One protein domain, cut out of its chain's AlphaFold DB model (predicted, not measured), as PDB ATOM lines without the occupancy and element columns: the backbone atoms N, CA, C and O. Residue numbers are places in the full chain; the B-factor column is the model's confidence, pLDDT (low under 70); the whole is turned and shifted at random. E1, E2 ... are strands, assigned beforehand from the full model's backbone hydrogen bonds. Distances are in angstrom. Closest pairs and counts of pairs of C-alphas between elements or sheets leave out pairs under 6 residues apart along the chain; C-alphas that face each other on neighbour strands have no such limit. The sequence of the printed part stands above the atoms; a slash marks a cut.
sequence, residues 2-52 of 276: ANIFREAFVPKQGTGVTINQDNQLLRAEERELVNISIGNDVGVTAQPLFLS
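This is residues 2 to 52 of the 276 residues of an uncharacterized protein of Candidatus Pelagibacter sp. TMED166 (UniProt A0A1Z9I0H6). This domain has little regular structure: it is a rod of long loops, with two short strands, E1 and E2, paired as a hairpin and a last stretch in which residues 42 to 47 stick out. The printed part has 51 residues, with no named helix and two named strands, E1 then E2, antiparallel; the class is all strand, though the named elements hold only 6 residues. It is only just extended, close to loose, with a radius of gyration of the C-alphas of 15.0 A and spans of 42 by 20 by 13 A.

Residues 2 to 16 have no named element; C-alpha 2 is at (55.813, 10.558, -34.345). E1, residues 17 to 19, begins at C-alpha 17 (27.024, 7.743, -36.473) and measures 6.7 A. E2, residues 36 to 38, measures 7.1 A and ends at C-alpha 38 (26.696, 3.216, -37.953).

E1 and E2 form a hairpin of antiparallel neighbours, their directions at 153 degrees. The C-alphas of Thr 18 and Ser 37 face each other at 5.3 A. N 18 and O 37, 2.8 A apart, are within hydrogen-bond range.

The C-alphas farthest apart, of Ala 2 and Ser 52, are 45.3 A apart. The printed part has no cut. The link from E1 to E2 is long, with 16 residues. Model confidence is low at residues 2 to 3.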
ATOM      1  N   ALA A   2      57.255  10.767 -34.356       58.94
ATOM      2  CA  ALA A   2      55.813  10.558 -34.345       58.94
ATOM      3  C   ALA A   2      55.162  11.635 -35.226       58.94
ATOM      4  O   ALA A   2      55.545  12.803 -35.150       58.94
ATOM      5  N   ASN A   3      54.230  11.236 -36.091       62.34
ATOM      6  CA  ASN A   3      53.439  12.162 -36.898       62.34
ATOM      7  C   ASN A   3      52.359  12.768 -35.995       62.34
ATOM      8  O   ASN A   3      51.249  12.255 -35.924       62.34
ATOM      9  N   ILE A   4      52.729  13.821 -35.271       73.38
ATOM     10  CA  ILE A   4      51.831  14.585 -34.401       73.38
ATOM     11  C   ILE A   4      51.066  15.578 -35.283       73.38
ATOM     12  O   ILE A   4      51.647  16.189 -36.189       73.38
ATOM     13  N   PHE A   5      49.763  15.743 -35.054       77.81
ATOM     14  CA  PHE A   5      48.977  16.706 -35.815       77.81
ATOM     15  C   PHE A   5      49.430  18.138 -35.504       77.81
ATOM     16  O   PHE A   5      49.575  18.531 -34.346       77.81
ATOM     17  N   ARG A   6      49.634  18.946 -36.551       77.81
ATOM     18  CA  ARG A   6      50.030  20.358 -36.409       77.81
ATOM     19  C   ARG A   6      48.945  21.193 -35.716       77.81
ATOM     20  O   ARG A   6      49.261  22.140 -35.004       77.81
ATOM     21  N   GLU A   7      47.688  20.805 -35.895       82.81
ATOM     22  CA  GLU A   7      46.511  21.324 -35.203       82.81
ATOM     23  C   GLU A   7      45.662  20.133 -34.755       82.81
ATOM     24  O   GLU A   7      45.619  19.119 -35.447       82.81
ATOM     25  N   ALA A   8      45.020  20.220 -33.591       82.25
ATOM     26  CA  ALA A   8      44.276  19.088 -33.047       82.25
ATOM     27  C   ALA A   8      43.069  18.739 -33.934       82.25
ATOM     28  O   ALA A   8      42.274  19.611 -34.289       82.25
ATOM     29  N   PHE A   9      42.916  17.457 -34.258       87.06
ATOM     30  CA  PHE A   9      41.746  16.937 -34.951       87.06
ATOM     31  C   PHE A   9      40.636  16.679 -33.931       87.06
ATOM     32  O   PHE A   9      40.876  16.060 -32.899       87.06
ATOM     33  N   VAL A  10      39.423  17.153 -34.210       90.69
ATOM     34  CA  VAL A  10      38.265  16.944 -33.332       90.69
ATOM     35  C   VAL A  10      37.186  16.222 -34.129       90.69
ATOM     36  O   VAL A  10      36.494  16.873 -34.920       90.69
ATOM     37  N   PRO A  11      37.029  14.894 -33.976       90.19
ATOM     38  CA  PRO A  11      35.913  14.202 -34.588       90.19
ATOM     39  C   PRO A  11      34.628  14.665 -33.905       90.19
ATOM     40  O   PRO A  11      34.562  14.759 -32.682       90.19
ATOM     41  N   LYS A  12      33.609  14.972 -34.702       91.44
ATOM     42  CA  LYS A  12      32.282  15.310 -34.195       91.44
ATOM     43  C   LYS A  12      31.286  14.281 -34.678       91.44
ATOM     44  O   LYS A  12      31.167  14.035 -35.877       91.44
ATOM     45  N   GLN A  13      30.584  13.687 -33.733       92.00
ATOM     46  CA  GLN A  13      29.514  12.755 -33.981       92.00
ATOM     47  C   GLN A  13      28.320  13.506 -34.578       92.00
ATOM     48  O   GLN A  13      27.911  14.565 -34.102       92.00
ATOM     49  N   GLY A  14      27.776  12.949 -35.657       86.25
ATOM     50  CA  GLY A  14      26.504  13.367 -36.239       86.25
ATOM     51  C   GLY A  14      25.401  12.353 -35.942       86.25
ATOM     52  O   GLY A  14      25.638  11.288 -35.372       86.25
ATOM     53  N   THR A  15      24.179  12.657 -36.368       82.69
ATOM     54  CA  THR A  15      23.040  11.737 -36.242       82.69
ATOM     55  C   THR A  15      23.311  10.414 -36.969       82.69
ATOM     56  O   THR A  15      23.712  10.414 -38.129       82.69
ATOM     57  N   GLY A  16      23.073   9.277 -36.302       80.12
ATOM     58  CA  GLY A  16      23.193   7.933 -36.896       80.12
ATOM     59  C   GLY A  16      24.617   7.367 -36.979       80.12
ATOM     60  O   GLY A  16      24.790   6.204 -37.346       80.12
ATOM     61  N   VAL A  17      25.621   8.156 -36.594       88.94
ATOM     62  CA  VAL A  17      27.024   7.743 -36.473       88.94
ATOM     63  C   VAL A  17      27.375   7.705 -34.991       88.94
ATOM     64  O   VAL A  17      26.884   8.531 -34.232       88.94
ATOM     65  N   THR A  18      28.200   6.756 -34.559       90.81
ATOM     66  CA  THR A  18      28.786   6.721 -33.212       90.81
ATOM     67  C   THR A  18      30.296   6.788 -33.329       90.81
ATOM     68  O   THR A  18      30.882   6.053 -34.125       90.81
ATOM     69  N   ILE A  19      30.912   7.678 -32.548       93.31
ATOM     70  CA  ILE A  19      32.365   7.823 -32.475       93.31
ATOM     71  C   ILE A  19      32.781   7.668 -31.015       93.31
ATOM     72  O   ILE A  19      32.299   8.391 -30.150       93.31
ATOM     73  N   ASN A  20      33.685   6.735 -30.722       92.25
ATOM     74  CA  ASN A  20      34.134   6.468 -29.347       92.25
ATOM     75  C   ASN A  20      34.901   7.638 -28.685       92.25
ATOM     76  O   ASN A  20      35.052   7.640 -27.467       92.25
ATOM     77  N   GLN A  21      35.386   8.606 -29.467       90.25
ATOM     78  CA  GLN A  21      36.136   9.787 -29.011       90.25
ATOM     79  C   GLN A  21      35.482  11.106 -29.475       90.25
ATOM     80  O   GLN A  21      36.172  12.031 -29.896       90.25
ATOM     81  N   ASP A  22      34.148  11.192 -29.438       92.50
ATOM     82  CA  ASP A  22      33.405  12.380 -29.878       92.50
ATOM     83  C   ASP A  22      33.821  13.673 -29.149       92.50
ATOM     84  O   ASP A  22      33.945  13.724 -27.924       92.50
ATOM     85  N   ASN A  23      34.022  14.728 -29.939       91.06
ATOM     86  CA  ASN A  23      34.385  16.080 -29.534       91.06
ATOM     87  C   ASN A  23      35.673  16.167 -28.687       91.06
ATOM     88  O   ASN A  23      35.886  17.152 -27.974       91.06
ATOM     89  N   GLN A  24      36.548  15.160 -28.777       89.56
ATOM     90  CA  GLN A  24      37.856  15.151 -28.122       89.56
ATOM     91  C   GLN A  24      38.957  15.682 -29.043       89.56
ATOM     92  O   GLN A  24      38.943  15.465 -30.251       89.56
ATOM     93  N   LEU A  25      39.925  16.394 -28.463       88.19
ATOM     94  CA  LEU A  25      41.099  16.895 -29.176       88.19
ATOM     95  C   LEU A  25      42.114  15.765 -29.342       88.19
ATOM     96  O   LEU A  25      42.785  15.396 -28.384       88.19
ATOM     97  N   LEU A  26      42.254  15.272 -30.565       87.81
ATOM     98  CA  LEU A  26      43.232  14.258 -30.928       87.81
ATOM     99  C   LEU A  26      44.465  14.949 -31.513       87.81
ATOM    100  O   LEU A  26      44.378  15.690 -32.497       87.81
ATOM    101  N   ARG A  27      45.625  14.744 -30.884       85.00
ATOM    102  CA  ARG A  27      46.908  15.340 -31.308       85.00
ATOM    103  C   ARG A  27      47.874  14.319 -31.898       85.00
ATOM    104  O   ARG A  27      48.876  14.725 -32.478       85.00
ATOM    105  N   ALA A  28      47.551  13.025 -31.818       80.88
ATOM    106  CA  ALA A  28      48.427  11.933 -32.248       80.88
ATOM    107  C   ALA A  28      49.822  11.977 -31.586       80.88
ATOM    108  O   ALA A  28      50.828  11.607 -32.191       80.88
ATOM    109  N   GLU A  29      49.879  12.444 -30.333       83.31
ATOM    110  CA  GLU A  29      51.082  12.378 -29.490       83.31
ATOM    111  C   GLU A  29      51.378  10.921 -29.083       83.31
ATOM    112  O   GLU A  29      52.540  10.520 -29.018       83.31
ATOM    113  N   GLU A  30      50.325  10.106 -28.947       82.44
ATOM    114  CA  GLU A  30      50.362   8.644 -28.833       82.44
ATOM    115  C   GLU A  30      49.334   8.003 -29.791       82.44
ATOM    116  O   GLU A  30      48.515   8.690 -30.406       82.44
ATOM    117  N   ARG A  31      49.387   6.675 -29.983       83.06
ATOM    118  CA  ARG A  31      48.464   5.974 -30.893       83.06
ATOM    119  C   ARG A  31      47.053   5.934 -30.303       83.06
ATOM    120  O   ARG A  31      46.784   5.158 -29.392       83.06
ATOM    121  N   GLU A  32      46.140   6.673 -30.917       83.56
ATOM    122  CA  GLU A  32      44.717   6.713 -30.565       83.56
ATOM    123  C   GLU A  32      43.893   5.886 -31.571       83.56
ATOM    124  O   GLU A  32      44.172   5.891 -32.772       83.56
ATOM    125  N   LEU A  33      42.900   5.125 -31.092       86.88
ATOM    126  CA  LEU A  33      42.036   4.291 -31.934       86.88
ATOM    127  C   LEU A  33      40.624   4.876 -31.960       86.88
ATOM    128  O   LEU A  33      39.890   4.807 -30.972       86.88
ATOM    129  N   VAL A  34      40.256   5.426 -33.115       88.25
ATOM    130  CA  VAL A  34      38.939   6.016 -33.358       88.25
ATOM    131  C   VAL A  34      38.067   4.997 -34.082       88.25
ATOM    132  O   VAL A  34      38.318   4.663 -35.239       88.25
ATOM    133  N   ASN A  35      37.034   4.512 -33.402       89.44
ATOM    134  CA  ASN A  35      36.008   3.665 -33.993       89.44
ATOM    135  C   ASN A  35      34.841   4.540 -34.436       89.44
ATOM    136  O   ASN A  35      34.229   5.215 -33.609       89.44
ATOM    137  N   ILE A  36      34.538   4.488 -35.732       90.62
ATOM    138  CA  ILE A  36      33.372   5.129 -36.335       90.62
ATOM    139  C   ILE A  36      32.446   4.012 -36.801       90.62
ATOM    140  O   ILE A  36      32.824   3.207 -37.652       90.62
ATOM    141  N   SER A  37      31.244   3.951 -36.242       88.69
ATOM    142  CA  SER A  37      30.241   2.949 -36.600       88.69
ATOM    143  C   SER A  37      28.907   3.599 -36.931       88.69
ATOM    144  O   SER A  37      28.584   4.682 -36.443       88.69
ATOM    145  N   ILE A  38      28.109   2.904 -37.734       86.12
ATOM    146  CA  ILE A  38      26.696   3.216 -37.953       86.12
ATOM    147  C   ILE A  38      25.837   2.186 -37.219       86.12
ATOM    148  O   ILE A  38      26.291   1.078 -36.942       86.12
ATOM    149  N   GLY A  39      24.609   2.563 -36.869       79.06
ATOM    150  CA  GLY A  39      23.743   1.734 -36.022       79.06
ATOM    151  C   GLY A  39      23.253   0.423 -36.652       79.06
ATOM    152  O   GLY A  39      22.852  -0.465 -35.909       79.06
ATOM    153  N   ASN A  40      23.302   0.287 -37.984       80.31
ATOM    154  CA  ASN A  40      22.805  -0.879 -38.724       80.31
ATOM    155  C   ASN A  40      23.863  -1.416 -39.705       80.31
ATOM    156  O   ASN A  40      24.595  -0.632 -40.307       80.31
ATOM    157  N   ASP A  41      23.888  -2.736 -39.923       83.69
ATOM    158  CA  ASP A  41      24.634  -3.348 -41.033       83.69
ATOM    159  C   ASP A  41      23.934  -3.043 -42.368       83.69
ATOM    160  O   ASP A  41      22.720  -3.210 -42.504       83.69
ATOM    161  N   VAL A  42      24.704  -2.568 -43.345       83.69
ATOM    162  CA  VAL A  42      24.239  -2.127 -44.671       83.69
ATOM    163  C   VAL A  42      24.935  -2.882 -45.811       83.69
ATOM    164  O   VAL A  42      24.991  -2.396 -46.940       83.69
ATOM    165  N   GLY A  43      25.493  -4.065 -45.533       83.88
ATOM    166  CA  GLY A  43      26.035  -4.957 -46.560       83.88
ATOM    167  C   GLY A  43      24.981  -5.456 -47.565       83.88
ATOM    168  O   GLY A  43      23.782  -5.423 -47.312       83.88
ATOM    169  N   VAL A  44      25.420  -5.985 -48.713       81.25
ATOM    170  CA  VAL A  44      24.529  -6.446 -49.807       81.25
ATOM    171  C   VAL A  44      23.644  -7.648 -49.451       81.25
ATOM    172  O   VAL A  44      22.680  -7.938 -50.152       81.25
ATOM    173  N   THR A  45      23.976  -8.356 -48.374       83.94
ATOM    174  CA  THR A  45      23.174  -9.444 -47.799       83.94
ATOM    175  C   THR A  45      22.517  -9.046 -46.478       83.94
ATOM    176  O   THR A  45      21.803  -9.857 -45.891       83.94
ATOM    177  N   ALA A  46      22.772  -7.829 -45.987       84.31
ATOM    178  CA  ALA A  46      22.196  -7.337 -44.749       84.31
ATOM    179  C   ALA A  46      20.715  -6.984 -44.949       84.31
ATOM    180  O   ALA A  46      20.286  -6.584 -46.032       84.31
ATOM    181  N   GLN A  47      19.932  -7.114 -43.880       81.94
ATOM    182  CA  GLN A  47      18.525  -6.717 -43.834       81.94
ATOM    183  C   GLN A  47      18.358  -5.578 -42.822       81.94
ATOM    184  O   GLN A  47      17.879  -5.814 -41.711       81.94
ATOM    185  N   PRO A  48      18.808  -4.352 -43.150       81.88
ATOM    186  CA  PRO A  48      18.682  -3.228 -42.235       81.88
ATOM    187  C   PRO A  48      17.206  -2.964 -41.923       81.88
ATOM    188  O   PRO A  48      16.381  -2.812 -42.826       81.88
ATOM    189  N   LEU A  49      16.875  -2.881 -40.634       77.25
ATOM    190  CA  LEU A  49      15.552  -2.465 -40.181       77.25
ATOM    191  C   LEU A  49      15.519  -0.940 -40.070       77.25
ATOM    192  O   LEU A  49      16.178  -0.351 -39.210       77.25
ATOM    193  N   PHE A  50      14.722  -0.300 -40.918       76.44
ATOM    194  CA  PHE A  50      14.407   1.119 -40.788       76.44
ATOM    195  C   PHE A  50      13.104   1.263 -40.003       76.44
ATOM    196  O   PHE A  50      12.030   0.980 -40.528       76.44
ATOM    197  N   LEU A  51      13.192   1.690 -38.738       73.50
ATOM    198  CA  LEU A  51      12.002   1.930 -37.908       73.50
ATOM    199  C   LEU A  51      11.161   3.101 -38.438       73.50
ATOM    200  O   LEU A  51       9.947   3.128 -38.254       73.50
ATOM    201  N   SER A  52      11.805   4.061 -39.100       73.44
ATOM    202  CA  SER A  52      11.147   5.115 -39.856       73.44
ATOM    203  C   SER A  52      11.951   5.428 -41.111       73.44
ATOM    204  O   SER A  52      13.184   5.377 -41.121       73.44
TER     205      SER A  52